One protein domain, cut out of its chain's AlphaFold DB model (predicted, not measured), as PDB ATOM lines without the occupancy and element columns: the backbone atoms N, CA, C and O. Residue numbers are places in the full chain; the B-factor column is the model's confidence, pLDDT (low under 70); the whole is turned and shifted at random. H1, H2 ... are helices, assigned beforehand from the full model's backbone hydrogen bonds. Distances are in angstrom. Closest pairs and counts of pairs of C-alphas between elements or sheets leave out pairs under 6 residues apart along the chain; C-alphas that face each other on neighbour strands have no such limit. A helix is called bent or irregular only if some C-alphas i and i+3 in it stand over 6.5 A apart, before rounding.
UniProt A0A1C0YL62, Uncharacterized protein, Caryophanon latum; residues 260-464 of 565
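Overview. This is residues 260 to 464 of the 565 residues of an uncharacterized protein of Caryophanon latum (UniProt A0A1C0YL62). This is an elongated slab of helices in two rows: H3, H6, H8 and H11 stand side by side in one, while H2, the short H4 and H5, and H7 make the other, with H10 beyond H7. H1 packs on H2 and H3 at one end, the hairpin of H11 and H12 makes the other end, and H13 crosses over H6 and H8. The 205 printed residues have fifteen named helices, H1 to H15 in chain order, and no named strand: all helix. The whole is compact, with a radius of gyration of the C-alphas of 18.4 A, and spans 59 by 35 by 27 A.

Along the chain. Find C-alpha 275 at (36.440, -31.071, 15.892); from there H2 runs to residue 292, 25.5 A. H7, residues 352 to 369, runs 25.7 A from (21.281, -32.809, 28.614). Look next for H11, 408 to 422, 21.0 A; H3, 297 to 310, 19.8 A; and H8, 373 to 385, 19.5 A, irregular, with C-alphas 374 and 377 7.3 A apart. The others are H1, 260 to 269; H4, 319 to 324; H5, 327 to 331; H6, 337 to 348; H9, 389 to 392; H10, 396 to 405; H12, 426 to 437; H13, 440 to 445; H14, 450 to 457; and H15, 459 to 464, ending at (-1.660, -28.125, 36.347).

Arrangement. Begin with H6, H7 and H8, an up-and-down bundle, each running against the one before. H6 and H7 form a hairpin at a shallow tilt of 23 degrees; their closest C-alphas, Ile 343 and Ile 355, are 6.0 A apart. H5 touches H7 at Asp 329 and Ala 361, 5.3 A. H3 touches H6 the same way at 8 degrees, a shallow tilt, closest at Asp 298 and Gly 338, 7.2 A. Outward, H1 and H2 are a hairpin, closest at Ala 268 and Val 278, 6.2 A. H8 touches H11 with residues 376 to 380 alone, closest at the C-alphas of Val 377 and Ala 410, 5.1 A, and touches H13 with residues 377 to 381 alone, about perpendicular at 87 degrees, closest at the C-alphas of Pro 378 and Tyr 442, 5.1 A. H9 and H11 are near each other. Every O i to N i+4 pair is within hydrogen-bond range in H1, H3 to H7, H10, H11 and H13 to H15; H2 has 13 of 14, H8 7 of 9, H12 7 of 8, and H9 is too short for such a pair.

Size, cuts and confidence. The two C-alphas farthest apart, of Asp 260 and Glu 427, are 59.0 A apart. The printed part has no cut and no long link. Its mean pLDDT is 79.6; 38 residues are under 70, among them 265 to 273, 315 to 321 and 460 to 464.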
ATOM      1  N   ASP A 260      52.862 -35.949  22.164       60.12
ATOM      2  CA  ASP A 260      51.472 -35.885  21.739       60.12
ATOM      3  C   ASP A 260      50.587 -35.014  22.640       60.12
ATOM      4  O   ASP A 260      49.679 -34.383  22.110       60.12
ATOM      5  N   TRP A 261      50.824 -34.922  23.957       66.19
ATOM      6  CA  TRP A 261      49.994 -34.097  24.852       66.19
ATOM      7  C   TRP A 261      50.250 -32.603  24.671       66.19
ATOM      8  O   TRP A 261      49.297 -31.852  24.480       66.19
ATOM      9  N   ASP A 262      51.510 -32.168  24.676       63.44
ATOM     10  CA  ASP A 262      51.854 -30.749  24.507       63.44
ATOM     11  C   ASP A 262      51.474 -30.252  23.102       63.44
ATOM     12  O   ASP A 262      50.919 -29.159  22.930       63.44
ATOM     13  N   SER A 263      51.694 -31.105  22.095       65.69
ATOM     14  CA  SER A 263      51.235 -30.875  20.726       65.69
ATOM     15  C   SER A 263      49.707 -30.794  20.673       65.69
ATOM     16  O   SER A 263      49.165 -29.806  20.183       65.69
ATOM     17  N   PHE A 264      48.994 -31.758  21.260       73.56
ATOM     18  CA  PHE A 264      47.535 -31.757  21.304       73.56
ATOM     19  C   PHE A 264      46.963 -30.537  22.027       73.56
ATOM     20  O   PHE A 264      46.029 -29.936  21.516       73.56
ATOM     21  N   ILE A 265      47.503 -30.140  23.181       65.56
ATOM     22  CA  ILE A 265      47.004 -28.990  23.949       65.56
ATOM     23  C   ILE A 265      47.111 -27.722  23.105       65.56
ATOM     24  O   ILE A 265      46.124 -27.003  22.969       65.56
ATOM     25  N   THR A 266      48.263 -27.508  22.466       64.75
ATOM     26  CA  THR A 266      48.493 -26.379  21.552       64.75
ATOM     27  C   THR A 266      47.522 -26.405  20.366       64.75
ATOM     28  O   THR A 266      46.991 -25.375  19.954       64.75
ATOM     29  N   GLN A 267      47.253 -27.587  19.812       62.56
ATOM     30  CA  GLN A 267      46.334 -27.768  18.686       62.56
ATOM     31  C   GLN A 267      44.866 -27.561  19.089       62.56
ATOM     32  O   GLN A 267      44.128 -26.851  18.403       62.56
ATOM     33  N   ALA A 268      44.457 -28.120  20.226       58.50
ATOM     34  CA  ALA A 268      43.108 -28.051  20.766       58.50
ATOM     35  C   ALA A 268      42.729 -26.617  21.157       58.50
ATOM     36  O   ALA A 268      41.576 -26.237  20.972       58.50
ATOM     37  N   THR A 269      43.680 -25.799  21.626       57.41
ATOM     38  CA  THR A 269      43.421 -24.404  22.024       57.41
ATOM     39  C   THR A 269      43.442 -23.395  20.879       57.41
ATOM     40  O   THR A 269      42.941 -22.291  21.053       57.41
ATOM     41  N   ASN A 270      43.993 -23.744  19.712       62.88
ATOM     42  CA  ASN A 270      44.156 -22.801  18.599       62.88
ATOM     43  C   ASN A 270      42.999 -22.829  17.580       62.88
ATOM     44  O   ASN A 270      43.008 -22.033  16.644       62.88
ATOM     45  N   GLY A 271      42.038 -23.752  17.716       57.06
ATOM     46  CA  GLY A 271      40.814 -23.805  16.896       57.06
ATOM     47  C   GLY A 271      41.010 -24.162  15.415       57.06
ATOM     48  O   GLY A 271      40.074 -24.058  14.631       57.06
ATOM     49  N   LYS A 272      42.221 -24.563  15.006       61.62
ATOM     50  CA  LYS A 272      42.582 -24.822  13.597       61.62
ATOM     51  C   LYS A 272      42.323 -26.258  13.129       61.62
ATOM     52  O   LYS A 272      42.536 -26.555  11.957       61.62
ATOM     53  N   PHE A 273      41.919 -27.146  14.031       65.88
ATOM     54  CA  PHE A 273      41.791 -28.578  13.767       65.88
ATOM     55  C   PHE A 273      40.330 -28.999  13.679       65.88
ATOM     56  O   PHE A 273      39.458 -28.396  14.299       65.88
ATOM     57  N   ASP A 274      40.069 -30.059  12.914       73.44
ATOM     58  CA  ASP A 274      38.730 -30.631  12.840       73.44
ATOM     59  C   ASP A 274      38.268 -31.116  14.224       73.44
ATOM     60  O   ASP A 274      38.973 -31.843  14.931       73.44
ATOM     61  N   ARG A 275      37.043 -30.740  14.597       74.25
ATOM     62  CA  ARG A 275      36.440 -31.071  15.892       74.25
ATOM     63  C   ARG A 275      36.456 -32.566  16.193       74.25
ATOM     64  O   ARG A 275      36.758 -32.941  17.324       74.25
ATOM     65  N   ALA A 276      36.069 -33.412  15.234       75.69
ATOM     66  CA  ALA A 276      35.975 -34.851  15.477       75.69
ATOM     67  C   ALA A 276      37.362 -35.424  15.787       75.69
ATOM     68  O   ALA A 276      37.519 -36.220  16.713       75.69
ATOM     69  N   THR A 277      38.372 -34.922  15.080       77.31
ATOM     70  CA  THR A 277      39.783 -35.240  15.307       77.31
ATOM     71  C   THR A 277      40.264 -34.796  16.692       77.31
ATOM     72  O   THR A 277      40.926 -35.569  17.388       77.31
ATOM     73  N   VAL A 278      39.896 -33.589  17.138       77.06
ATOM     74  CA  VAL A 278      40.264 -33.072  18.470       77.06
ATOM     75  C   VAL A 278      39.628 -33.909  19.581       77.06
ATOM     76  O   VAL A 278      40.320 -34.329  20.508       77.06
ATOM     77  N   VAL A 279      38.331 -34.210  19.477       78.50
ATOM     78  CA  VAL A 279      37.622 -35.023  20.478       78.50
ATOM     79  C   VAL A 279      38.178 -36.449  20.514       78.50
ATOM     80  O   VAL A 279      38.461 -36.957  21.595       78.50
ATOM     81  N   ALA A 280      38.400 -37.088  19.361       79.69
ATOM     82  CA  ALA A 280      38.963 -38.438  19.299       79.69
ATOM     83  C   ALA A 280      40.379 -38.505  19.896       79.69
ATOM     84  O   ALA A 280      40.679 -39.404  20.687       79.69
ATOM     85  N   THR A 281      41.229 -37.523  19.575       79.50
ATOM     86  CA  THR A 281      42.583 -37.423  20.136       79.50
ATOM     87  C   THR A 281      42.532 -37.244  21.651       79.50
ATOM     88  O   THR A 281      43.219 -37.969  22.367       79.50
ATOM     89  N   PHE A 282      41.654 -36.375  22.164       85.31
ATOM     90  CA  PHE A 282      41.467 -36.218  23.608       85.31
ATOM     91  C   PHE A 282      41.064 -37.530  24.287       85.31
ATOM     92  O   PHE A 282      41.649 -37.913  25.297       85.31
ATOM     93  N   MET A 283      40.096 -38.255  23.722       86.25
ATOM     94  CA  MET A 283      39.622 -39.525  24.279       86.25
ATOM     95  C   MET A 283      40.731 -40.582  24.337       86.25
ATOM     96  O   MET A 283      40.882 -41.262  25.356       86.25
ATOM     97  N   LYS A 284      41.544 -40.682  23.278       83.69
ATOM     98  CA  LYS A 284      42.721 -41.561  23.240       83.69
ATOM     99  C   LYS A 284      43.710 -41.200  24.351       83.69
ATOM    100  O   LYS A 284      44.101 -42.063  25.137       83.69
ATOM    101  N   LEU A 285      44.051 -39.919  24.454       82.44
ATOM    102  CA  LEU A 285      44.999 -39.411  25.438       82.44
ATOM    103  C   LEU A 285      44.500 -39.618  26.881       82.44
ATOM    104  O   LEU A 285      45.273 -40.018  27.750       82.44
ATOM    105  N   ILE A 286      43.197 -39.467  27.150       83.25
ATOM    106  CA  ILE A 286      42.605 -39.809  28.455       83.25
ATOM    107  C   ILE A 286      42.754 -41.302  28.772       83.25
ATOM    108  O   ILE A 286      43.091 -41.660  29.904       83.25
ATOM    109  N   ALA A 287      42.500 -42.187  27.805       80.94
ATOM    110  CA  ALA A 287      42.646 -43.628  28.007       80.94
ATOM    111  C   ALA A 287      44.099 -44.023  28.326       80.94
ATOM    112  O   ALA A 287      44.333 -44.916  29.146       80.94
ATOM    113  N   GLU A 288      45.071 -43.339  27.724       78.69
ATOM    114  CA  GLU A 288      46.491 -43.475  28.056       78.69
ATOM    115  C   GLU A 288      46.791 -42.922  29.455       78.69
ATOM    116  O   GLU A 288      47.400 -43.618  30.270       78.69
ATOM    117  N   ASN A 289      46.270 -41.736  29.787       74.94
ATOM    118  CA  ASN A 289      46.467 -41.119  31.097       74.94
ATOM    119  C   ASN A 289      45.913 -41.964  32.249       74.94
ATOM    120  O   ASN A 289      46.513 -42.007  33.315       74.94
ATOM    121  N   LYS A 290      44.812 -42.696  32.042       76.62
ATOM    122  CA  LYS A 290      44.282 -43.662  33.024       76.62
ATOM    123  C   LYS A 290      45.287 -44.755  33.400       76.62
ATOM    124  O   LYS A 290      45.200 -45.308  34.492       76.62
ATOM    125  N   LYS A 291      46.203 -45.105  32.492       75.38
ATOM    126  CA  LYS A 291      47.223 -46.142  32.709       75.38
ATOM    127  C   LYS A 291      48.487 -45.557  33.334       75.38
ATOM    128  O   LYS A 291      49.107 -46.200  34.182       75.38
ATOM    129  N   THR A 292      48.872 -44.360  32.899       62.91
ATOM    130  CA  THR A 292      50.159 -43.746  33.238       62.91
ATOM    131  C   THR A 292      50.083 -42.778  34.417       62.91
ATOM    132  O   THR A 292      51.065 -42.662  35.142       62.91
ATOM    133  N   ASN A 293      48.924 -42.157  34.660       63.16
ATOM    134  CA  ASN A 293      48.727 -41.008  35.551       63.16
ATOM    135  C   ASN A 293      49.650 -39.821  35.202       63.16
ATOM    136  O   ASN A 293      50.227 -39.211  36.096       63.16
ATOM    137  N   ALA A 294      49.805 -39.516  33.907       56.44
ATOM    138  CA  ALA A 294      50.656 -38.427  33.406       56.44
ATOM    139  C   ALA A 294      50.226 -37.036  33.899       56.44
ATOM    140  O   ALA A 294      51.061 -36.219  34.265       56.44
ATOM    141  N   TYR A 295      48.917 -36.786  33.908       61.34
ATOM    142  CA  TYR A 295      48.307 -35.501  34.235       61.34
ATOM    143  C   TYR A 295      47.233 -35.649  35.308       61.34
ATOM    144  O   TYR A 295      46.558 -36.682  35.406       61.34
ATOM    145  N   THR A 296      47.048 -34.580  36.085       70.00
ATOM    146  CA  THR A 296      45.996 -34.489  37.101       70.00
ATOM    147  C   THR A 296      44.614 -34.452  36.450       70.00
ATOM    148  O   THR A 296      44.427 -33.933  35.346       70.00
ATOM    149  N   LYS A 297      43.604 -34.985  37.143       73.94
ATOM    150  CA  LYS A 297      42.223 -34.975  36.644       73.94
ATOM    151  C   LYS A 297      41.691 -33.550  36.482       73.94
ATOM    152  O   LYS A 297      40.981 -33.299  35.517       73.94
ATOM    153  N   ASP A 298      42.076 -32.616  37.353       67.94
ATOM    154  CA  ASP A 298      41.759 -31.184  37.228       67.94
ATOM    155  C   ASP A 298      42.196 -30.579  35.904       67.94
ATOM    156  O   ASP A 298      41.393 -29.976  35.188       67.94
ATOM    157  N   PHE A 299      43.465 -30.785  35.556       71.38
ATOM    158  CA  PHE A 299      44.023 -30.290  34.309       71.38
ATOM    159  C   PHE A 299      43.251 -30.844  33.107       71.38
ATOM    160  O   PHE A 299      42.858 -30.109  32.201       71.38
ATOM    161  N   LEU A 300      42.930 -32.136  33.154       77.31
ATOM    162  CA  LEU A 300      42.169 -32.811  32.110       77.31
ATOM    163  C   LEU A 300      40.717 -32.334  32.022       77.31
ATOM    164  O   LEU A 300      40.197 -32.181  30.917       77.31
ATOM    165  N   ARG A 301      40.070 -32.031  33.153       80.12
ATOM    166  CA  ARG A 301      38.742 -31.401  33.178       80.12
ATOM    167  C   ARG A 301      38.781 -29.996  32.566       80.12
ATOM    168  O   ARG A 301      37.865 -29.636  31.831       80.12
ATOM    169  N   SER A 302      39.837 -29.220  32.821       76.25
ATOM    170  CA  SER A 302      40.028 -27.884  32.236       76.25
ATOM    171  C   SER A 302      40.205 -27.942  30.714       76.25
ATOM    172  O   SER A 302      39.550 -27.196  29.981       76.25
ATOM    173  N   ILE A 303      41.015 -28.884  30.218       76.56
ATOM    174  CA  ILE A 303      41.153 -29.134  28.777       76.56
ATOM    175  C   ILE A 303      39.811 -29.556  28.177       76.56
ATOM    176  O   ILE A 303      39.396 -28.995  27.165       76.56
ATOM    177  N   TRP A 304      39.103 -30.493  28.815       85.50
ATOM    178  CA  TRP A 304      37.789 -30.925  28.350       85.50
ATOM    179  C   TRP A 304      36.799 -29.764  28.276       85.50
ATOM    180  O   TRP A 304      36.139 -29.615  27.257       85.50
ATOM    181  N   LYS A 305      36.747 -28.896  29.294       83.06
ATOM    182  CA  LYS A 305      35.918 -27.684  29.279       83.06
ATOM    183  C   LYS A 305      36.220 -26.816  28.058       83.06
ATOM    184  O   LYS A 305      35.298 -26.401  27.363       83.06
ATOM    185  N   ARG A 306      37.502 -26.574  27.767       79.62
ATOM    186  CA  ARG A 306      37.908 -25.788  26.593       79.62
ATOM    187  C   ARG A 306      37.462 -26.444  25.296       79.62
ATOM    188  O   ARG A 306      36.876 -25.758  24.471       79.62
ATOM    189  N   ILE A 307      37.683 -27.751  25.138       81.00
ATOM    190  CA  ILE A 307      37.249 -28.500  23.949       81.00
ATOM    191  C   ILE A 307      35.728 -28.428  23.801       81.00
ATOM    192  O   ILE A 307      35.220 -28.150  22.717       81.00
ATOM    193  N   PHE A 308      35.012 -28.654  24.900       83.00
ATOM    194  CA  PHE A 308      33.560 -28.688  24.940       83.00
ATOM    195  C   PHE A 308      32.946 -27.367  24.462       83.00
ATOM    196  O   PHE A 308      32.048 -27.388  23.621       83.00
ATOM    197  N   THR A 309      33.477 -26.240  24.948       79.12
ATOM    198  CA  THR A 309      33.018 -24.895  24.584       79.12
ATOM    199  C   THR A 309      33.532 -24.443  23.214       79.12
ATOM    200  O   THR A 309      32.737 -23.991  22.405       79.12
ATOM    201  N   HIS A 310      34.833 -24.560  22.912       79.50
ATOM    202  CA  HIS A 310      35.398 -24.031  21.655       79.50
ATOM    203  C   HIS A 310      34.907 -24.756  20.403       79.50
ATOM    204  O   HIS A 310      34.871 -24.160  19.331       79.50
ATOM    205  N   TYR A 311      34.579 -26.044  20.516       73.00
ATOM    206  CA  TYR A 311      34.155 -26.848  19.372       73.00
ATOM    207  C   TYR A 311      32.647 -27.134  19.374       73.00
ATOM    208  O   TYR A 311      32.198 -28.014  18.634       73.00
ATOM    209  N   ASP A 312      31.853 -26.430  20.185       72.88
ATOM    210  CA  ASP A 312      30.393 -26.583  20.217       72.88
ATOM    211  C   ASP A 312      29.956 -28.054  20.365       72.88
ATOM    212  O   ASP A 312      29.073 -28.554  19.659       72.88
ATOM    213  N   VAL A 313      30.630 -28.790  21.259       78.12
ATOM    214  CA  VAL A 313      30.409 -30.237  21.444       78.12
ATOM    215  C   VAL A 313      28.987 -30.519  21.934       78.12
ATOM    216  O   VAL A 313      28.423 -31.555  21.592       78.12
ATOM    217  N   ALA A 314      28.382 -29.570  22.654       72.75
ATOM    218  CA  ALA A 314      27.011 -29.642  23.153       72.75
ATOM    219  C   ALA A 314      25.962 -29.979  22.075       72.75
ATOM    220  O   ALA A 314      24.957 -30.611  22.385       72.75
ATOM    221  N   TYR A 315      26.205 -29.606  20.812       66.56
ATOM    222  CA  TYR A 315      25.222 -29.712  19.730       66.56
ATOM    223  C   TYR A 315      25.433 -30.916  18.794       66.56
ATOM    224  O   TYR A 315      24.757 -31.008  17.766       66.56
ATOM    225  N   ARG A 316      26.376 -31.833  19.081       62.34
ATOM    226  CA  ARG A 316      26.633 -33.016  18.231       62.34
ATOM    227  C   ARG A 316      26.930 -34.305  19.002       62.34
ATOM    228  O   ARG A 316      27.468 -34.314  20.101       62.34
ATOM    229  N   THR A 317      26.640 -35.423  18.339       57.22
ATOM    230  CA  THR A 317      26.748 -36.805  18.823       57.22
ATOM    231  C   THR A 317      28.198 -37.279  18.996       57.22
ATOM    232  O   THR A 317      28.713 -38.041  18.181       57.22
ATOM    233  N   PHE A 318      28.859 -36.866  20.077       68.50
ATOM    234  CA  PHE A 318      30.066 -37.541  20.586       68.50
ATOM    235  C   PHE A 318      29.809 -38.288  21.900       68.50
ATOM    236  O   PHE A 318      30.725 -38.875  22.475       68.50
ATOM    237  N   GLU A 319      28.554 -38.317  22.356       66.25
ATOM    238  CA  GLU A 319      28.119 -39.003  23.573       66.25
ATOM    239  C   GLU A 319      28.553 -40.482  23.591       66.25
ATOM    240  O   GLU A 319      29.020 -40.978  24.614       66.25
ATOM    241  N   ALA A 320      28.480 -41.174  22.448       69.12
ATOM    242  CA  ALA A 320      28.909 -42.568  22.326       69.12
ATOM    243  C   ALA A 320      30.403 -42.755  22.646       69.12
ATOM    244  O   ALA A 320      30.743 -43.616  23.453       69.12
ATOM    245  N   ALA A 321      31.278 -41.902  22.103       69.56
ATOM    246  CA  ALA A 321      32.719 -41.950  22.370       69.56
ATOM    247  C   ALA A 321      33.043 -41.595  23.835       69.56
ATOM    248  O   ALA A 321      33.881 -42.230  24.477       69.56
ATOM    249  N   VAL A 322      32.329 -40.615  24.398       74.31
ATOM    250  CA  VAL A 322      32.443 -40.209  25.812       74.31
ATOM    251  C   VAL A 322      32.050 -41.365  26.743       74.31
ATOM    252  O   VAL A 322      32.727 -41.617  27.747       74.31
ATOM    253  N   LYS A 323      30.970 -42.085  26.402       71.38
ATOM    254  CA  LYS A 323      30.490 -43.277  27.118       71.38
ATOM    255  C   LYS A 323      31.455 -44.451  26.985       71.38
ATOM    256  O   LYS A 323      31.747 -45.091  27.992       71.38
ATOM    257  N   GLU A 324      31.966 -44.710  25.784       76.75
ATOM    258  CA  GLU A 324      32.894 -45.809  25.498       76.75
ATOM    259  C   GLU A 324      34.165 -45.701  26.345       76.75
ATOM    260  O   GLU A 324      34.536 -46.640  27.052       76.75
ATOM    261  N   VAL A 325      34.780 -44.516  26.373       75.69
ATOM    262  CA  VAL A 325      36.000 -44.278  27.158       75.69
ATOM    263  C   VAL A 325      35.697 -44.075  28.645       75.69
ATOM    264  O   VAL A 325      36.619 -44.011  29.464       75.69
ATOM    265  N   LYS A 326      34.416 -44.026  29.038       81.75
ATOM    266  CA  LYS A 326      33.965 -43.732  30.405       81.75
ATOM    267  C   LYS A 326      34.658 -42.477  30.931       81.75
ATOM    268  O   LYS A 326      35.399 -42.519  31.921       81.75
ATOM    269  N   LEU A 327      34.504 -41.380  30.191       85.38
ATOM    270  CA  LEU A 327      35.168 -40.115  30.501       85.38
ATOM    271  C   LEU A 327      34.745 -39.603  31.885       85.38
ATOM    272  O   LEU A 327      35.590 -39.297  32.719       85.38
ATOM    273  N   HIS A 328      33.442 -39.576  32.162       87.44
ATOM    274  CA  HIS A 328      32.920 -39.059  33.427       87.44
ATOM    275  C   HIS A 328      33.319 -39.906  34.641       87.44
ATOM    276  O   HIS A 328      33.677 -39.334  35.666       87.44
ATOM    277  N   ASP A 329      33.385 -41.239  34.511       84.44
ATOM    278  CA  ASP A 329      33.892 -42.125  35.575       84.44
ATOM    279  C   ASP A 329      35.300 -41.714  36.040       84.44
ATOM    280  O   ASP A 329      35.658 -41.898  37.203       84.44
ATOM    281  N   TYR A 330      36.105 -41.158  35.131       81.50
ATOM    282  CA  TYR A 330      37.464 -40.713  35.416       81.50
ATOM    283  C   TYR A 330      37.523 -39.367  36.137       81.50
ATOM    284  O   TYR A 330      38.380 -39.170  36.997       81.50
ATOM    285  N   PHE A 331      36.617 -38.452  35.797       78.44
ATOM    286  CA  PHE A 331      36.587 -37.089  36.328       78.44
ATOM    287  C   PHE A 331      35.961 -36.967  37.714       78.44
ATOM    288  O   PHE A 331      36.049 -35.897  38.315       78.44
ATOM    289  N   ILE A 332      35.360 -38.035  38.235       75.94
ATOM    290  CA  ILE A 332      34.854 -38.066  39.605       75.94
ATOM    291  C   ILE A 332      36.034 -38.317  40.560       75.94
ATOM    292  O   ILE A 332      36.809 -39.268  40.406       75.94
ATOM    293  N   GLU A 333      36.187 -37.418  41.529       70.81
ATOM    294  CA  GLU A 333      37.193 -37.433  42.598       70.81
ATOM    295  C   GLU A 333      36.528 -37.218  43.950       70.81
ATOM    296  O   GLU A 333      35.418 -36.688  43.974       70.81
ATOM    297  N   HIS A 334      37.249 -37.558  45.033       60.03
ATOM    298  CA  HIS A 334      36.808 -37.559  46.436       60.03
ATOM    299  C   HIS A 334      36.182 -36.244  46.952       60.03
ATOM    300  O   HIS A 334      35.374 -36.291  47.880       60.03
ATOM    301  N   ASP A 335      36.473 -35.099  46.338       60.69
ATOM    302  CA  ASP A 335      35.961 -33.787  46.753       60.69
ATOM    303  C   ASP A 335      34.690 -33.326  46.013       60.69
ATOM    304  O   ASP A 335      34.031 -32.377  46.445       60.69
ATOM    305  N   GLY A 336      34.325 -33.983  44.907       65.81
ATOM    306  CA  GLY A 336      33.157 -33.645  44.097       65.81
ATOM    307  C   GLY A 336      33.204 -32.327  43.325       65.81
ATOM    308  O   GLY A 336      32.254 -32.036  42.597       65.81
ATOM    309  N   GLN A 337      34.258 -31.516  43.444       70.19
ATOM    310  CA  GLN A 337      34.251 -30.156  42.889       70.19
ATOM    311  C   GLN A 337      34.168 -30.160  41.362       70.19
ATOM    312  O   GLN A 337      33.366 -29.437  40.767       70.19
ATOM    313  N   GLY A 338      34.931 -31.041  40.712       72.81
ATOM    314  CA  GLY A 338      34.877 -31.154  39.259       72.81
ATOM    315  C   GLY A 338      33.559 -31.694  38.716       72.81
ATOM    316  O   GLY A 338      33.248 -31.442  37.555       72.81
ATOM    317  N   VAL A 339      32.754 -32.384  39.533       83.19
ATOM    318  CA  VAL A 339      31.406 -32.808  39.132       83.19
ATOM    319  C   VAL A 339      30.516 -31.584  38.952       83.19
ATOM    320  O   VAL A 339      29.867 -31.453  37.920       83.19
ATOM    321  N   PHE A 340      30.533 -30.653  39.905       84.88
ATOM    322  CA  PHE A 340      29.730 -29.434  39.821       84.88
ATOM    323  C   PHE A 340      30.174 -28.509  38.699       84.88
ATOM    324  O   PHE A 340      29.329 -27.976  37.987       84.88
ATOM    325  N   MET A 341      31.486 -28.386  38.476       85.56
ATOM    326  CA  MET A 341      32.006 -27.633  37.336       85.56
ATOM    327  C   MET A 341      31.458 -28.168  36.007       85.56
ATOM    328  O   MET A 341      31.061 -27.383  35.149       85.56
ATOM    329  N   LEU A 342      31.432 -29.492  35.831       88.44
ATOM    330  CA  LEU A 342      30.925 -30.113  34.608       88.44
ATOM    331  C   LEU A 342      29.396 -30.043  34.513       88.44
ATOM    332  O   LEU A 342      28.890 -29.751  33.436       88.44
ATOM    333  N   ILE A 343      28.660 -30.241  35.615       89.75
ATOM    334  CA  ILE A 343      27.198 -30.041  35.649       89.75
ATOM    335  C   ILE A 343      26.858 -28.616  35.211       89.75
ATOM    336  O   ILE A 343      26.027 -28.439  34.324       89.75
ATOM    337  N   ARG A 344      27.530 -27.615  35.789       89.50
ATOM    338  CA  ARG A 344      27.341 -26.207  35.440       89.50
ATOM    339  C   ARG A 344      27.654 -25.945  33.970       89.50
ATOM    340  O   ARG A 344      26.808 -25.399  33.277       89.50
ATOM    341  N   LEU A 345      28.814 -26.395  33.486       89.31
ATOM    342  CA  LEU A 345      29.200 -26.257  32.079       89.31
ATOM    343  C   LEU A 345      28.138 -26.845  31.142       89.31
ATOM    344  O   LEU A 345      27.743 -26.219  30.165       89.31
ATOM    345  N   TYR A 346      27.675 -28.061  31.421       90.31
ATOM    346  CA  TYR A 346      26.704 -28.722  30.559       90.31
ATOM    347  C   TYR A 346      25.316 -28.084  30.651       90.31
ATOM    348  O   TYR A 346      24.628 -28.026  29.637       90.31
ATOM    349  N   ASN A 347      24.920 -27.574  31.821       87.19
ATOM    350  CA  ASN A 347      23.696 -26.789  31.983       87.19
ATOM    351  C   ASN A 347      23.751 -25.491  31.164       87.19
ATOM    352  O   ASN A 347      22.811 -25.206  30.429       87.19
ATOM    353  N   GLU A 348      24.856 -24.739  31.247       85.19
ATOM    354  CA  GLU A 348      25.068 -23.478  30.512       85.19
ATOM    355  C   GLU A 348      24.966 -23.660  28.986       85.19
ATOM    356  O   GLU A 348      24.585 -22.732  28.275       85.19
ATOM    357  N   HIS A 349      25.251 -24.865  28.485       84.81
ATOM    358  CA  HIS A 349      25.185 -25.217  27.065       84.81
ATOM    359  C   HIS A 349      23.999 -26.138  26.691       84.81
ATOM    360  O   HIS A 349      24.015 -26.731  25.615       84.81
ATOM    361  N   ASP A 350      23.001 -26.310  27.569       84.12
ATOM    362  CA  ASP A 350      21.839 -27.218  27.413       84.12
ATOM    363  C   ASP A 350      22.187 -28.661  26.968       84.12
ATOM    364  O   ASP A 350      21.429 -29.356  26.286       84.12
ATOM    365  N   ALA A 351      23.348 -29.165  27.385       86.44
ATOM    366  CA  ALA A 351      23.889 -30.458  26.979       86.44
ATOM    367  C   ALA A 351      23.348 -31.618  27.840       86.44
ATOM    368  O   ALA A 351      24.087 -32.307  28.555       86.44
ATOM    369  N   LYS A 352      22.031 -31.853  27.765       85.50
ATOM    370  CA  LYS A 352      21.281 -32.809  28.614       85.50
ATOM    371  C   LYS A 352      21.849 -34.229  28.615       85.50
ATOM    372  O   LYS A 352      21.856 -34.892  29.652       85.50
ATOM    373  N   GLU A 353      22.352 -34.700  27.478       85.06
ATOM    374  CA  GLU A 353      22.957 -36.033  27.351       85.06
ATOM    375  C   GLU A 353      24.247 -36.176  28.175       85.06
ATOM    376  O   GLU A 353      24.465 -37.183  28.851       85.06
ATOM    377  N   TYR A 354      25.071 -35.127  28.207       88.56
ATOM    378  CA  TYR A 354      26.306 -35.104  28.985       88.56
ATOM    379  C   TYR A 354      26.026 -35.013  30.487       88.56
ATOM    380  O   TYR A 354      26.664 -35.731  31.261       88.56
ATOM    381  N   ILE A 355      25.021 -34.226  30.893       89.88
ATOM    382  CA  ILE A 355      24.522 -34.188  32.281       89.88
ATOM    383  C   ILE A 355      24.075 -35.584  32.708       89.88
ATOM    384  O   ILE A 355      24.479 -36.079  33.758       89.88
ATOM    385  N   ARG A 356      23.285 -36.252  31.864       90.00
ATOM    386  CA  ARG A 356      22.800 -37.609  32.108       90.00
ATOM    387  C   ARG A 356      23.950 -38.606  32.264       90.00
ATOM    388  O   ARG A 356      23.949 -39.395  33.204       90.00
ATOM    389  N   SER A 357      24.934 -38.571  31.366       88.69
ATOM    390  CA  SER A 357      26.110 -39.443  31.444       88.69
ATOM    391  C   SER A 357      26.940 -39.187  32.707       88.69
ATOM    392  O   SER A 357      27.410 -40.138  33.332       88.69
ATOM    393  N   LEU A 358      27.107 -37.922  33.102       90.12
ATOM    394  CA  LEU A 358      27.832 -37.549  34.313       90.12
ATOM    395  C   LEU A 358      27.095 -38.011  35.575       90.12
ATOM    396  O   LEU A 358      27.708 -38.625  36.446       90.12
ATOM    397  N   LEU A 359      25.784 -37.780  35.661       91.12
ATOM    398  CA  LEU A 359      24.970 -38.219  36.794       91.12
ATOM    399  C   LEU A 359      24.909 -39.749  36.900       91.12
ATOM    400  O   LEU A 359      24.976 -40.266  38.011       91.12
ATOM    401  N   ASP A 360      24.871 -40.486  35.783       89.56
ATOM    402  CA  ASP A 360      24.974 -41.957  35.794       89.56
ATOM    403  C   ASP A 360      26.273 -42.420  36.488       89.56
ATOM    404  O   ASP A 360      26.249 -43.318  37.337       89.56
ATOM    405  N   ALA A 361      27.399 -41.778  36.165       88.38
ATOM    406  CA  ALA A 361      28.700 -42.073  36.759       88.38
ATOM    407  C   ALA A 361      28.755 -41.702  38.256       88.38
ATOM    408  O   ALA A 361      29.230 -42.493  39.077       88.38
ATOM    409  N   VAL A 362      28.222 -40.533  38.626       88.25
ATOM    410  CA  VAL A 362      28.181 -40.041  40.015       88.25
ATOM    411  C   VAL A 362      27.301 -40.930  40.888       88.25
ATOM    412  O   VAL A 362      27.743 -41.380  41.943       88.25
ATOM    413  N   MET A 363      26.088 -41.258  40.435       87.81
ATOM    414  CA  MET A 363      25.152 -42.096  41.188       87.81
ATOM    415  C   MET A 363      25.708 -43.496  41.439       87.81
ATOM    416  O   MET A 363      25.542 -44.044  42.529       87.81
ATOM    417  N   LYS A 364      26.421 -44.066  40.461       86.75
ATOM    418  CA  LYS A 364      27.109 -45.348  40.637       86.75
ATOM    419  C   LYS A 364      28.146 -45.283  41.761       86.75
ATOM    420  O   LYS A 364      28.246 -46.235  42.531       86.75
ATOM    421  N   GLN A 365      28.902 -44.187  41.865       81.62
ATOM    422  CA  GLN A 365      29.886 -44.015  42.935       81.62
ATOM    423  C   GLN A 365      29.250 -43.724  44.300       81.62
ATOM    424  O   GLN A 365      29.717 -44.280  45.294       81.62
ATOM    425  N   LEU A 366      28.189 -42.908  44.352       80.88
ATOM    426  CA  LEU A 366      27.451 -42.603  45.586       80.88
ATOM    427  C   LEU A 366      26.905 -43.878  46.236       80.88
ATOM    428  O   LEU A 366      27.167 -44.137  47.408       80.88
ATOM    429  N   VAL A 367      26.233 -44.718  45.442       82.94
ATOM    430  CA  VAL A 367      25.662 -45.989  45.913       82.94
ATOM    431  C   VAL A 367      26.748 -46.992  46.315       82.94
ATOM    432  O   VAL A 367      26.557 -47.749  47.259       82.94
ATOM    433  N   ALA A 368      27.881 -47.035  45.605       79.88
ATOM    434  CA  ALA A 368      28.920 -48.033  45.860       79.88
ATOM    435  C   ALA A 368      29.781 -47.732  47.096       79.88
ATOM    436  O   ALA A 368      30.201 -48.665  47.773       79.88
ATOM    437  N   ASN A 369      30.072 -46.457  47.371       67.50
ATOM    438  CA  ASN A 369      31.106 -46.085  48.342       67.50
ATOM    439  C   ASN A 369      30.573 -45.363  49.586       67.50
ATOM    440  O   ASN A 369      31.370 -45.090  50.481       67.50
ATOM    441  N   ALA A 370      29.290 -44.972  49.625       59.62
ATOM    442  CA  ALA A 370      28.708 -44.084  50.649       59.62
ATOM    443  C   ALA A 370      29.522 -42.790  50.919       59.62
ATOM    444  O   ALA A 370      29.306 -42.083  51.907       59.62
ATOM    445  N   ALA A 371      30.476 -42.478  50.041       53.78
ATOM    446  CA  ALA A 371      31.300 -41.288  50.076       53.78
ATOM    447  C   ALA A 371      30.488 -40.104  49.531       53.78
ATOM    448  O   ALA A 371      29.456 -40.305  48.899       53.78
ATOM    449  N   TYR A 372      30.984 -38.881  49.738       65.19
ATOM    450  CA  TYR A 372      30.456 -37.658  49.109       65.19
ATOM    451  C   TYR A 372      29.184 -37.037  49.696       65.19
ATOM    452  O   TYR A 372      28.507 -36.284  49.006       65.19
ATOM    453  N   LYS A 373      28.921 -37.228  50.993       69.19
ATOM    454  CA  LYS A 373      27.765 -36.642  51.702       69.19
ATOM    455  C   LYS A 373      27.561 -35.132  51.486       69.19
ATOM    456  O   LYS A 373      26.435 -34.650  51.410       69.19
ATOM    457  N   ALA A 374      28.646 -34.366  51.341       71.94
ATOM    458  CA  ALA A 374      28.578 -32.929  51.048       71.94
ATOM    459  C   ALA A 374      27.971 -32.599  49.665       71.94
ATOM    460  O   ALA A 374      27.631 -31.443  49.403       71.94
ATOM    461  N   LEU A 375      27.851 -33.598  48.784       78.81
ATOM    462  CA  LEU A 375      27.324 -33.484  47.427       78.81
ATOM    463  C   LEU A 375      25.877 -33.978  47.296       78.81
ATOM    464  O   LEU A 375      25.266 -33.735  46.258       78.81
ATOM    465  N   ASP A 376      25.304 -34.629  48.312       86.81
ATOM    466  CA  ASP A 376      23.988 -35.276  48.199       86.81
ATOM    467  C   ASP A 376      22.895 -34.298  47.767       86.81
ATOM    468  O   ASP A 376      22.121 -34.583  46.854       86.81
ATOM    469  N   VAL A 377      22.862 -33.128  48.411       89.19
ATOM    470  CA  VAL A 377      21.893 -32.061  48.142       89.19
ATOM    471  C   VAL A 377      22.052 -31.493  46.726       89.19
ATOM    472  O   VAL A 377      21.085 -31.552  45.971       89.19
ATOM    473  N   PRO A 378      23.220 -30.973  46.300       88.94
ATOM    474  CA  PRO A 378      23.358 -30.408  44.958       88.94
ATOM    475  C   PRO A 378      23.177 -31.449  43.842       88.94
ATOM    476  O   PRO A 378      22.621 -31.111  42.799       88.94
ATOM    477  N   ILE A 379      23.565 -32.715  44.043       90.88
ATOM    478  CA  ILE A 379      23.285 -33.783  43.066       90.88
ATOM    479  C   ILE A 379      21.783 -34.071  42.984       90.88
ATOM    480  O   ILE A 379      21.247 -34.168  41.880       90.88
ATOM    481  N   LEU A 380      21.083 -34.143  44.121       92.25
ATOM    482  CA  LEU A 380      19.628 -34.309  44.141       92.25
ATOM    483  C   LEU A 380      18.921 -33.146  43.423       92.25
ATOM    484  O   LEU A 380      18.033 -33.380  42.604       92.25
ATOM    485  N   LEU A 381      19.353 -31.904  43.662       92.31
ATOM    486  CA  LEU A 381      18.836 -30.724  42.962       92.31
ATOM    487  C   LEU A 381      19.105 -30.804  41.451       92.31
ATOM    488  O   LEU A 381      18.193 -30.573  40.661       92.31
ATOM    489  N   ALA A 382      20.306 -31.209  41.028       92.06
ATOM    490  CA  ALA A 382      20.616 -31.404  39.610       92.06
ATOM    491  C   ALA A 382      19.712 -32.461  38.953       92.06
ATOM    492  O   ALA A 382      19.287 -32.278  37.809       92.06
ATOM    493  N   ILE A 383      19.383 -33.543  39.672       92.50
ATOM    494  CA  ILE A 383      18.464 -34.592  39.212       92.50
ATOM    495  C   ILE A 383      17.056 -34.029  38.977       92.50
ATOM    496  O   ILE A 383      16.484 -34.278  37.911       92.50
ATOM    497  N   TYR A 384      16.510 -33.269  39.933       92.19
ATOM    498  CA  TYR A 384      15.187 -32.648  39.795       92.19
ATOM    499  C   TYR A 384      15.163 -31.607  38.677       92.19
ATOM    500  O   TYR A 384      14.327 -31.697  37.779       92.19
ATOM    501  N   TYR A 385      16.126 -30.682  38.669       91.38
ATOM    502  CA  TYR A 385      16.228 -29.645  37.642       91.38
ATOM    503  C   TYR A 385      16.326 -30.242  36.233       91.38
ATOM    504  O   TYR A 385      15.645 -29.810  35.304       91.38
ATOM    505  N   SER A 386      17.113 -31.307  36.076       89.75
ATOM    506  CA  SER A 386      17.301 -31.986  34.789       89.75
ATOM    507  C   SER A 386      16.158 -32.937  34.425       89.75
ATOM    508  O   SER A 386      16.261 -33.642  33.423       89.75
ATOM    509  N   THR A 387      15.064 -32.978  35.194       89.25
ATOM    510  CA  THR A 387      13.899 -33.862  34.980       89.25
ATOM    511  C   THR A 387      14.244 -35.361  34.974       89.25
ATOM    512  O   THR A 387      13.590 -36.171  34.320       89.25
ATOM    513  N   LEU A 388      15.283 -35.758  35.718       90.81
ATOM    514  CA  LEU A 388      15.775 -37.140  35.788       90.81
ATOM    515  C   LEU A 388      15.282 -37.902  37.030       90.81
ATOM    516  O   LEU A 388      15.609 -39.082  37.183       90.81
ATOM    517  N   ALA A 389      14.477 -37.267  37.890       90.50
ATOM    518  CA  ALA A 389      13.949 -37.852  39.125       90.50
ATOM    519  C   ALA A 389      13.252 -39.199  38.881       90.50
ATOM    520  O   ALA A 389      13.663 -40.208  39.449       90.50
ATOM    521  N   LYS A 390      12.310 -39.265  37.927       87.75
ATOM    522  CA  LYS A 390      11.612 -40.514  37.556       87.75
ATOM    523  C   LYS A 390      12.560 -41.656  37.182       87.75
ATOM    524  O   LYS A 390      12.280 -42.808  37.484       87.75
ATOM    525  N   ARG A 391      13.682 -41.357  36.518       89.00
ATOM    526  CA  ARG A 391      14.654 -42.374  36.091       89.00
ATOM    527  C   ARG A 391      15.494 -42.871  37.262       89.00
ATOM    528  O   ARG A 391      15.663 -44.076  37.420       89.00
ATOM    529  N   TYR A 392      16.077 -41.952  38.026       89.88
ATOM    530  CA  TYR A 392      17.024 -42.319  39.075       89.88
ATOM    531  C   TYR A 392      16.331 -42.824  40.329       89.88
ATOM    532  O   TYR A 392      16.761 -43.825  40.895       89.88
ATOM    533  N   LEU A 393      15.242 -42.179  40.738       86.94
ATOM    534  CA  LEU A 393      14.558 -42.491  41.989       86.94
ATOM    535  C   LEU A 393      13.629 -43.709  41.878       86.94
ATOM    536  O   LEU A 393      13.220 -44.242  42.902       86.94
ATOM    537  N   ALA A 394      13.364 -44.210  40.665       86.88
ATOM    538  CA  ALA A 394      12.743 -45.523  40.461       86.88
ATOM    539  C   ALA A 394      13.723 -46.696  40.672       86.88
ATOM    540  O   ALA A 394      13.303 -47.848  40.781       86.88
ATOM    541  N   ASN A 395      15.038 -46.446  40.708       91.50
ATOM    542  CA  ASN A 395      16.020 -47.491  40.976       91.50
ATOM    543  C   ASN A 395      16.092 -47.778  42.482       91.50
ATOM    544  O   ASN A 395      16.500 -46.914  43.256       91.50
ATOM    545  N   ALA A 396      15.796 -49.018  42.881       90.50
ATOM    546  CA  ALA A 396      15.740 -49.421  44.288       90.50
ATOM    547  C   ALA A 396      17.019 -49.110  45.087       90.50
ATOM    548  O   ALA A 396      16.932 -48.729  46.249       90.50
ATOM    549  N   LYS A 397      18.211 -49.222  44.481       90.69
ATOM    550  CA  LYS A 397      19.477 -48.928  45.179       90.69
ATOM    551  C   LYS A 397      19.659 -47.434  45.431       90.69
ATOM    552  O   LYS A 397      20.118 -47.039  46.495       90.69
ATOM    553  N   ILE A 398      19.293 -46.609  44.451       89.94
ATOM    554  CA  ILE A 398      19.356 -45.147  44.566       89.94
ATOM    555  C   ILE A 398      18.308 -44.652  45.563       89.94
ATOM    556  O   ILE A 398      18.604 -43.806  46.404       89.94
ATOM    557  N   GLN A 399      17.096 -45.203  45.489       88.94
ATOM    558  CA  GLN A 399      16.027 -44.902  46.428       88.94
ATOM    559  C   GLN A 399      16.443 -45.259  47.858       88.94
ATOM    560  O   GLN A 399      16.322 -44.423  48.746       88.94
ATOM    561  N   HIS A 400      16.994 -46.459  48.065       90.56
ATOM    562  CA  HIS A 400      17.503 -46.888  49.366       90.56
ATOM    563  C   HIS A 400      18.566 -45.922  49.900       90.56
ATOM    564  O   HIS A 400      18.429 -45.422  51.014       90.56
ATOM    565  N   TYR A 401      19.555 -45.575  49.072       91.00
ATOM    566  CA  TYR A 401      20.598 -44.621  49.443       91.00
ATOM    567  C   TYR A 401      20.018 -43.280  49.919       91.00
ATOM    568  O   TYR A 401      20.328 -42.823  51.017       91.00
ATOM    569  N   TYR A 402      19.129 -42.656  49.140       90.75
ATOM    570  CA  TYR A 402      18.552 -41.361  49.518       90.75
ATOM    571  C   TYR A 402      17.540 -41.429  50.665       90.75
ATOM    572  O   TYR A 402      17.241 -40.392  51.253       90.75
ATOM    573  N   MET A 403      17.001 -42.607  50.983       87.94
ATOM    574  CA  MET A 403      16.097 -42.794  52.118       87.94
ATOM    575  C   MET A 403      16.833 -43.104  53.425       87.94
ATOM    576  O   MET A 403      16.306 -42.771  54.485       87.94
ATOM    577  N   HIS A 404      18.022 -43.712  53.364       88.19
ATOM    578  CA  HIS A 404      18.687 -44.268  54.549       88.19
ATOM    579  C   HIS A 404      20.129 -43.785  54.759       88.19
ATOM    580  O   HIS A 404      20.507 -43.508  55.895       88.19
ATOM    581  N   ASP A 405      20.916 -43.633  53.693       87.62
ATOM    582  CA  ASP A 405      22.373 -43.450  53.787       87.62
ATOM    583  C   ASP A 405      22.841 -42.010  53.516       87.62
ATOM    584  O   ASP A 405      23.877 -41.569  54.033       87.62
ATOM    585  N   ALA A 406      22.080 -41.269  52.702       87.31
ATOM    586  CA  ALA A 406      22.345 -39.872  52.376       87.31
ATOM    587  C   ALA A 406      22.257 -38.970  53.621       87.31
ATOM    588  O   ALA A 406      21.715 -39.349  54.658       87.31
ATOM    589  N   THR A 407      22.761 -37.742  53.525       88.19
ATOM    590  CA  THR A 407      22.611 -36.728  54.581       88.19
ATOM    591  C   THR A 407      21.149 -36.513  54.971       88.19
ATOM    592  O   THR A 407      20.263 -36.511  54.117       88.19
ATOM    593  N   GLU A 408      20.891 -36.223  56.251       89.06
ATOM    594  CA  GLU A 408      19.540 -35.915  56.753       89.06
ATOM    595  C   GLU A 408      18.847 -34.825  55.927       89.06
ATOM    596  O   GLU A 408      17.643 -34.882  55.671       89.06
ATOM    597  N   ARG A 409      19.623 -33.840  55.457       87.81
ATOM    598  CA  ARG A 409      19.129 -32.768  54.594       87.81
ATOM    599  C   ARG A 409      18.636 -33.301  53.248       87.81
ATOM    600  O   ARG A 409      17.533 -32.946  52.840       87.81
ATOM    601  N   ALA A 410      19.407 -34.163  52.586       90.38
ATOM    602  CA  ALA A 410      18.998 -34.793  51.333       90.38
ATOM    603  C   ALA A 410      17.806 -35.744  51.532       90.38
ATOM    604  O   ALA A 410      16.869 -35.705  50.738       90.38
ATOM    605  N   GLN A 411      17.773 -36.508  52.631       92.19
ATOM    606  CA  GLN A 411      16.635 -37.362  53.003       92.19
ATOM    607  C   GLN A 411      15.352 -36.553  53.256       92.19
ATOM    608  O   GLN A 411      14.239 -36.964  52.917       92.19
ATOM    609  N   LYS A 412      15.464 -35.385  53.895       91.56
ATOM    610  CA  LYS A 412      14.325 -34.481  54.090       91.56
ATOM    611  C   LYS A 412      13.839 -33.939  52.748       91.56
ATOM    612  O   LYS A 412      12.643 -33.992  52.475       91.56
ATOM    613  N   MET A 413      14.762 -33.477  51.909       92.50
ATOM    614  CA  MET A 413      14.451 -32.908  50.602       92.50
ATOM    615  C   MET A 413      13.784 -33.930  49.682       92.50
ATOM    616  O   MET A 413      12.712 -33.648  49.158       92.50
ATOM    617  N   ILE A 414      14.330 -35.144  49.558       92.50
ATOM    618  CA  ILE A 414      13.722 -36.181  48.717       92.50
ATOM    619  C   ILE A 414      12.310 -36.544  49.188       92.50
ATOM    620  O   ILE A 414      11.431 -36.727  48.354       92.50
ATOM    621  N   ARG A 415      12.051 -36.570  50.504       92.06
ATOM    622  CA  ARG A 415      10.697 -36.790  51.037       92.06
ATOM    623  C   ARG A 415       9.737 -35.665  50.659       92.06
ATOM    624  O   ARG A 415       8.611 -35.951  50.273       92.06
ATOM    625  N   ARG A 416      10.162 -34.398  50.760       91.88
ATOM    626  CA  ARG A 416       9.306 -33.249  50.407       91.88
ATOM    627  C   ARG A 416       9.017 -33.188  48.913       91.88
ATOM    628  O   ARG A 416       7.863 -33.039  48.532       91.88
ATOM    629  N   PHE A 417      10.038 -33.371  48.083       91.81
ATOM    630  CA  PHE A 417       9.864 -33.402  46.635       91.81
ATOM    631  C   PHE A 417       9.049 -34.619  46.187       91.81
ATOM    632  O   PHE A 417       8.166 -34.470  45.359       91.81
ATOM    633  N   GLY A 418       9.266 -35.796  46.782       89.50
ATOM    634  CA  GLY A 418       8.458 -36.982  46.498       89.50
ATOM    635  C   GLY A 418       6.982 -36.792  46.862       89.50
ATOM    636  O   GLY A 418       6.114 -37.173  46.085       89.50
ATOM    637  N   ALA A 419       6.685 -36.153  48.001       88.62
ATOM    638  CA  ALA A 419       5.312 -35.803  48.375       88.62
ATOM    639  C   ALA A 419       4.675 -34.826  47.372       88.62
ATOM    640  O   ALA A 419       3.524 -35.009  46.980       88.62
ATOM    641  N   PHE A 420       5.440 -33.828  46.920       88.25
ATOM    642  CA  PHE A 420       5.010 -32.892  45.885       88.25
ATOM    643  C   PHE A 420       4.751 -33.582  44.539       88.25
ATOM    644  O   PHE A 420       3.703 -33.369  43.945       88.25
ATOM    645  N   GLU A 421       5.655 -34.447  44.071       86.25
ATOM    646  CA  GLU A 421       5.490 -35.170  42.804       86.25
ATOM    647  C   GLU A 421       4.293 -36.133  42.818       86.25
ATOM    648  O   GLU A 421       3.658 -36.333  41.783       86.25
ATOM    649  N   GLN A 422       3.985 -36.739  43.969       85.62
ATOM    650  CA  GLN A 422       2.862 -37.670  44.124       85.62
ATOM    651  C   GLN A 422       1.512 -36.958  44.227       85.62
ATOM    652  O   GLN A 422       0.528 -37.428  43.657       85.62
ATOM    653  N   SER A 423       1.459 -35.851  44.967       82.94
ATOM    654  CA  SER A 423       0.237 -35.087  45.206       82.94
ATOM    655  C   SER A 423       0.555 -33.589  45.236       82.94
ATOM    656  O   SER A 423       0.711 -33.021  46.324       82.94
ATOM    657  N   PRO A 424       0.656 -32.935  44.061       79.25
ATOM    658  CA  PRO A 424       0.883 -31.498  43.978       79.25
ATOM    659  C   PRO A 424      -0.269 -30.738  44.650       79.25
ATOM    660  O   PRO A 424      -1.401 -30.746  44.172       79.25
ATOM    661  N   SER A 425       0.015 -30.102  45.782       75.75
ATOM    662  CA  SER A 425      -0.906 -29.282  46.569       75.75
ATOM    663  C   SER A 425      -0.150 -28.071  47.107       75.75
ATOM    664  O   SER A 425       1.083 -28.055  47.084       75.75
ATOM    665  N   ALA A 426      -0.866 -27.064  47.612       70.94
ATOM    666  CA  ALA A 426      -0.231 -25.897  48.221       70.94
ATOM    667  C   ALA A 426       0.733 -26.301  49.348       70.94
ATOM    668  O   ALA A 426       1.879 -25.861  49.369       70.94
ATOM    669  N   GLU A 427       0.307 -27.221  50.216       76.31
ATOM    670  CA  GLU A 427       1.112 -27.718  51.333       76.31
ATOM    671  C   GLU A 427       2.371 -28.474  50.866       76.31
ATOM    672  O   GLU A 427       3.472 -28.250  51.382       76.31
ATOM    673  N   SER A 428       2.240 -29.374  49.884       82.50
ATOM    674  CA  SER A 428       3.374 -30.178  49.411       82.50
ATOM    675  C   SER A 428       4.376 -29.339  48.615       82.50
ATOM    676  O   SER A 428       5.589 -29.508  48.786       82.50
ATOM    677  N   PHE A 429       3.884 -28.381  47.824       81.50
ATOM    678  CA  PHE A 429       4.692 -27.369  47.151       81.50
ATOM    679  C   PHE A 429       5.473 -26.521  48.161       81.50
ATOM    680  O   PHE A 429       6.693 -26.412  48.049       81.50
ATOM    681  N   GLU A 430       4.809 -25.988  49.189       75.31
ATOM    682  CA  GLU A 430       5.446 -25.197  50.249       75.31
ATOM    683  C   GLU A 430       6.550 -25.946  50.966       75.31
ATOM    684  O   GLU A 430       7.657 -25.430  51.153       75.31
ATOM    685  N   ALA A 431       6.272 -27.194  51.330       81.81
ATOM    686  CA  ALA A 431       7.249 -28.020  52.000       81.81
ATOM    687  C   ALA A 431       8.480 -28.277  51.114       81.81
ATOM    688  O   ALA A 431       9.598 -28.273  51.629       81.81
ATOM    689  N   ALA A 432       8.302 -28.488  49.805       85.81
ATOM    690  CA  ALA A 432       9.404 -28.699  48.864       85.81
ATOM    691  C   ALA A 432      10.185 -27.405  48.585       85.81
ATOM    692  O   ALA A 432      11.413 -27.386  48.669       85.81
ATOM    693  N   TYR A 433       9.489 -26.305  48.315       82.81
ATOM    694  CA  TYR A 433      10.098 -25.026  47.972       82.81
ATOM    695  C   TYR A 433      10.854 -24.393  49.148       82.81
ATOM    696  O   TYR A 433      11.956 -23.872  48.971       82.81
ATOM    697  N   ARG A 434      10.359 -24.525  50.384       77.94
ATOM    698  CA  ARG A 434      11.100 -24.092  51.584       77.94
ATOM    699  C   ARG A 434      12.446 -24.800  51.711       77.94
ATOM    700  O   ARG A 434      13.427 -24.213  52.173       77.94
ATOM    701  N   GLU A 435      12.516 -26.066  51.303       84.06
ATOM    702  CA  GLU A 435      13.786 -26.781  51.295       84.06
ATOM    703  C   GLU A 435      14.765 -26.164  50.294       84.06
ATOM    704  O   GLU A 435      15.941 -26.087  50.649       84.06
ATOM    705  N   VAL A 436      14.276 -25.667  49.146       82.81
ATOM    706  CA  VAL A 436      15.038 -24.945  48.105       82.81
ATOM    707  C   VAL A 436      15.558 -23.592  48.603       82.81
ATOM    708  O   VAL A 436      16.735 -23.289  48.439       82.81
ATOM    709  N   GLN A 437      14.728 -22.798  49.286       74.94
ATOM    710  CA  GLN A 437      15.136 -21.475  49.792       74.94
ATOM    711  C   GLN A 437      16.321 -21.530  50.760       74.94
ATOM    712  O   GLN A 437      17.136 -20.614  50.838       74.94
ATOM    713  N   MET A 438      16.411 -22.621  51.509       73.81
ATOM    714  CA  MET A 438      17.449 -22.854  52.507       73.81
ATOM    715  C   MET A 438      18.733 -23.449  51.899       73.81
ATOM    716  O   MET A 438      19.668 -23.755  52.641       73.81
ATOM    717  N   VAL A 439      18.779 -23.668  50.578       76.12
ATOM    718  CA  VAL A 439      19.882 -24.346  49.872       76.12
ATOM    719  C   VAL A 439      20.390 -23.576  48.648       76.12
ATOM    720  O   VAL A 439      21.013 -24.184  47.785       76.12
ATOM    721  N   ASP A 440      20.208 -22.254  48.584       75.69
ATOM    722  CA  ASP A 440      20.682 -21.403  47.471       75.69
ATOM    723  C   ASP A 440      22.139 -21.652  47.085       75.69
ATOM    724  O   ASP A 440      22.452 -21.848  45.915       75.69
ATOM    725  N   VAL A 441      23.021 -21.752  48.082       76.25
ATOM    726  CA  VAL A 441      24.453 -22.018  47.875       76.25
ATOM    727  C   VAL A 441      24.680 -23.313  47.081       76.25
ATOM    728  O   VAL A 441      25.689 -23.458  46.397       76.25
ATOM    729  N   TYR A 442      23.766 -24.281  47.161       84.25
ATOM    730  CA  TYR A 442      23.839 -25.525  46.400       84.25
ATOM    731  C   TYR A 442      23.271 -25.402  44.982       84.25
ATOM    732  O   TYR A 442      23.751 -26.110  44.097       84.25
ATOM    733  N   LEU A 443      22.302 -24.513  44.750       85.38
ATOM    734  CA  LEU A 443      21.831 -24.179  43.403       85.38
ATOM    735  C   LEU A 443      22.929 -23.464  42.602       85.38
ATOM    736  O   LEU A 443      23.219 -23.848  41.467       85.38
ATOM    737  N   ASP A 444      23.649 -22.544  43.247       82.19
ATOM    738  CA  ASP A 444      24.802 -21.863  42.651       82.19
ATOM    739  C   ASP A 444      25.884 -22.856  42.196       82.19
ATOM    740  O   ASP A 444      26.485 -22.696  41.131       82.19
ATOM    741  N   LYS A 445      26.102 -23.938  42.961       81.69
ATOM    742  CA  LYS A 445      27.072 -24.988  42.599       81.69
ATOM    743  C   LYS A 445      26.734 -25.685  41.287       81.69
ATOM    744  O   LYS A 445      27.648 -26.057  40.560       81.69
ATOM    745  N   ILE A 446      25.456 -25.866  40.972       86.75
ATOM    746  CA  ILE A 446      25.025 -26.508  39.720       86.75
ATOM    747  C   ILE A 446      24.778 -25.494  38.592       86.75
ATOM    748  O   ILE A 446      24.381 -25.894  37.498       86.75
ATOM    749  N   GLY A 447      25.055 -24.207  38.840       83.56
ATOM    750  CA  GLY A 447      24.931 -23.128  37.859       83.56
ATOM    751  C   GLY A 447      23.493 -22.701  37.589       83.56
ATOM    752  O   GLY A 447      23.192 -22.292  36.473       83.56
ATOM    753  N   VAL A 448      22.605 -22.845  38.573       86.00
ATOM    754  CA  VAL A 448      21.174 -22.569  38.420       86.00
ATOM    755  C   VAL A 448      20.759 -21.551  39.474       86.00
ATOM    756  O   VAL A 448      21.068 -21.723  40.646       86.00
ATOM    757  N   SER A 449      20.043 -20.499  39.083       85.81
ATOM    758  CA  SER A 449      19.439 -19.581  40.051       85.81
ATOM    759  C   SER A 449      18.159 -20.170  40.638       85.81
ATOM    760  O   SER A 449      17.493 -21.003  40.019       85.81
ATOM    761  N   ARG A 450      17.756 -19.703  41.823       82.94
ATOM    762  CA  ARG A 450      16.493 -20.135  42.441       82.94
ATOM    763  C   ARG A 450      15.291 -19.922  41.519       82.94
ATOM    764  O   ARG A 450      14.523 -20.854  41.310       82.94
ATOM    765  N   LYS A 451      15.246 -18.769  40.846       80.75
ATOM    766  CA  LYS A 451      14.298 -18.443  39.772       80.75
ATOM    767  C   LYS A 451      14.257 -19.513  38.676       80.75
ATOM    768  O   LYS A 451      13.192 -20.035  38.354       80.75
ATOM    769  N   GLN A 452      15.407 -19.882  38.112       85.12
ATOM    770  CA  GLN A 452      15.480 -20.916  37.070       85.12
ATOM    771  C   GLN A 452      15.032 -22.284  37.591       85.12
ATOM    772  O   GLN A 452      14.363 -23.030  36.880       85.12
ATOM    773  N   PHE A 453      15.403 -22.628  38.824       87.88
ATOM    774  CA  PHE A 453      15.012 -23.890  39.433       87.88
ATOM    775  C   PHE A 453      13.502 -23.950  39.673       87.88
ATOM    776  O   PHE A 453      12.856 -24.907  39.251       87.88
ATOM    777  N   GLY A 454      12.946 -22.921  40.315       82.12
ATOM    778  CA  GLY A 454      11.534 -22.839  40.671       82.12
ATOM    779  C   GLY A 454      10.636 -22.878  39.441       82.12
ATOM    780  O   GLY A 454       9.789 -23.768  39.325       82.12
ATOM    781  N   SER A 455      10.936 -22.018  38.465       78.81
ATOM    782  CA  SER A 455      10.212 -21.937  37.191       78.81
ATOM    783  C   SER A 455      10.220 -23.229  36.384       78.81
ATOM    784  O   SER A 455       9.337 -23.393  35.548       78.81
ATOM    785  N   ARG A 456      11.174 -24.146  36.618       83.94
ATOM    786  CA  ARG A 456      11.304 -25.428  35.905       83.94
ATOM    787  C   ARG A 456      10.790 -26.638  36.685       83.94
ATOM    788  O   ARG A 456      10.249 -27.565  36.088       83.94
ATOM    789  N   VAL A 457      11.025 -26.688  37.991       85.94
ATOM    790  CA  VAL A 457      10.684 -27.863  38.809       85.94
ATOM    791  C   VAL A 457       9.255 -27.778  39.327       85.94
ATOM    792  O   VAL A 457       8.563 -28.792  39.385       85.94
ATOM    793  N   PHE A 458       8.789 -26.572  39.646       81.50
ATOM    794  CA  PHE A 458       7.437 -26.347  40.148       81.50
ATOM    795  C   PHE A 458       6.472 -25.872  39.055       81.50
ATOM    796  O   PHE A 458       5.293 -25.665  39.334       81.50
ATOM    797  N   THR A 459       6.921 -25.796  37.792       71.50
ATOM    798  CA  THR A 459       6.087 -25.416  36.636       71.50
ATOM    799  C   THR A 459       4.810 -26.221  36.558       71.50
ATOM    800  O   THR A 459       3.761 -25.670  36.249       71.50
ATOM    801  N   SER A 460       4.881 -27.525  36.829       61.75
ATOM    802  CA  SER A 460       3.717 -28.407  36.796       61.75
ATOM    803  C   SER A 460       2.665 -27.995  37.815       61.75
ATOM    804  O   SER A 460       1.496 -28.092  37.503       61.75
ATOM    805  N   TYR A 461       3.029 -27.471  38.984       65.06
ATOM    806  CA  TYR A 461       2.055 -26.925  39.929       65.06
ATOM    807  C   TYR A 461       1.444 -25.614  39.423       65.06
ATOM    808  O   TYR A 461       0.246 -25.406  39.567       65.06
ATOM    809  N   TYR A 462       2.235 -24.777  38.745       60.22
ATOM    810  CA  TYR A 462       1.752 -23.525  38.144       60.22
ATOM    811  C   TYR A 462       0.916 -23.725  36.871       60.22
ATOM    812  O   TYR A 462       0.139 -22.849  36.511       60.22
ATOM    813  N   THR A 463       1.079 -24.859  36.182       54.03
ATOM    814  CA  THR A 463       0.396 -25.179  34.913       54.03
ATOM    815  C   THR A 463      -0.682 -26.256  35.051       54.03
ATOM    816  O   THR A 463      -1.577 -26.318  34.214       54.03
ATOM    817  N   ALA A 464      -0.642 -27.098  36.094       46.78
ATOM    818  CA  ALA A 464      -1.660 -28.125  36.347       46.78
ATOM    819  C   ALA A 464      -2.994 -27.516  36.781       46.78
ATOM    820  O   ALA A 464      -4.048 -28.088  36.504       46.78
TER     821      ALA A 464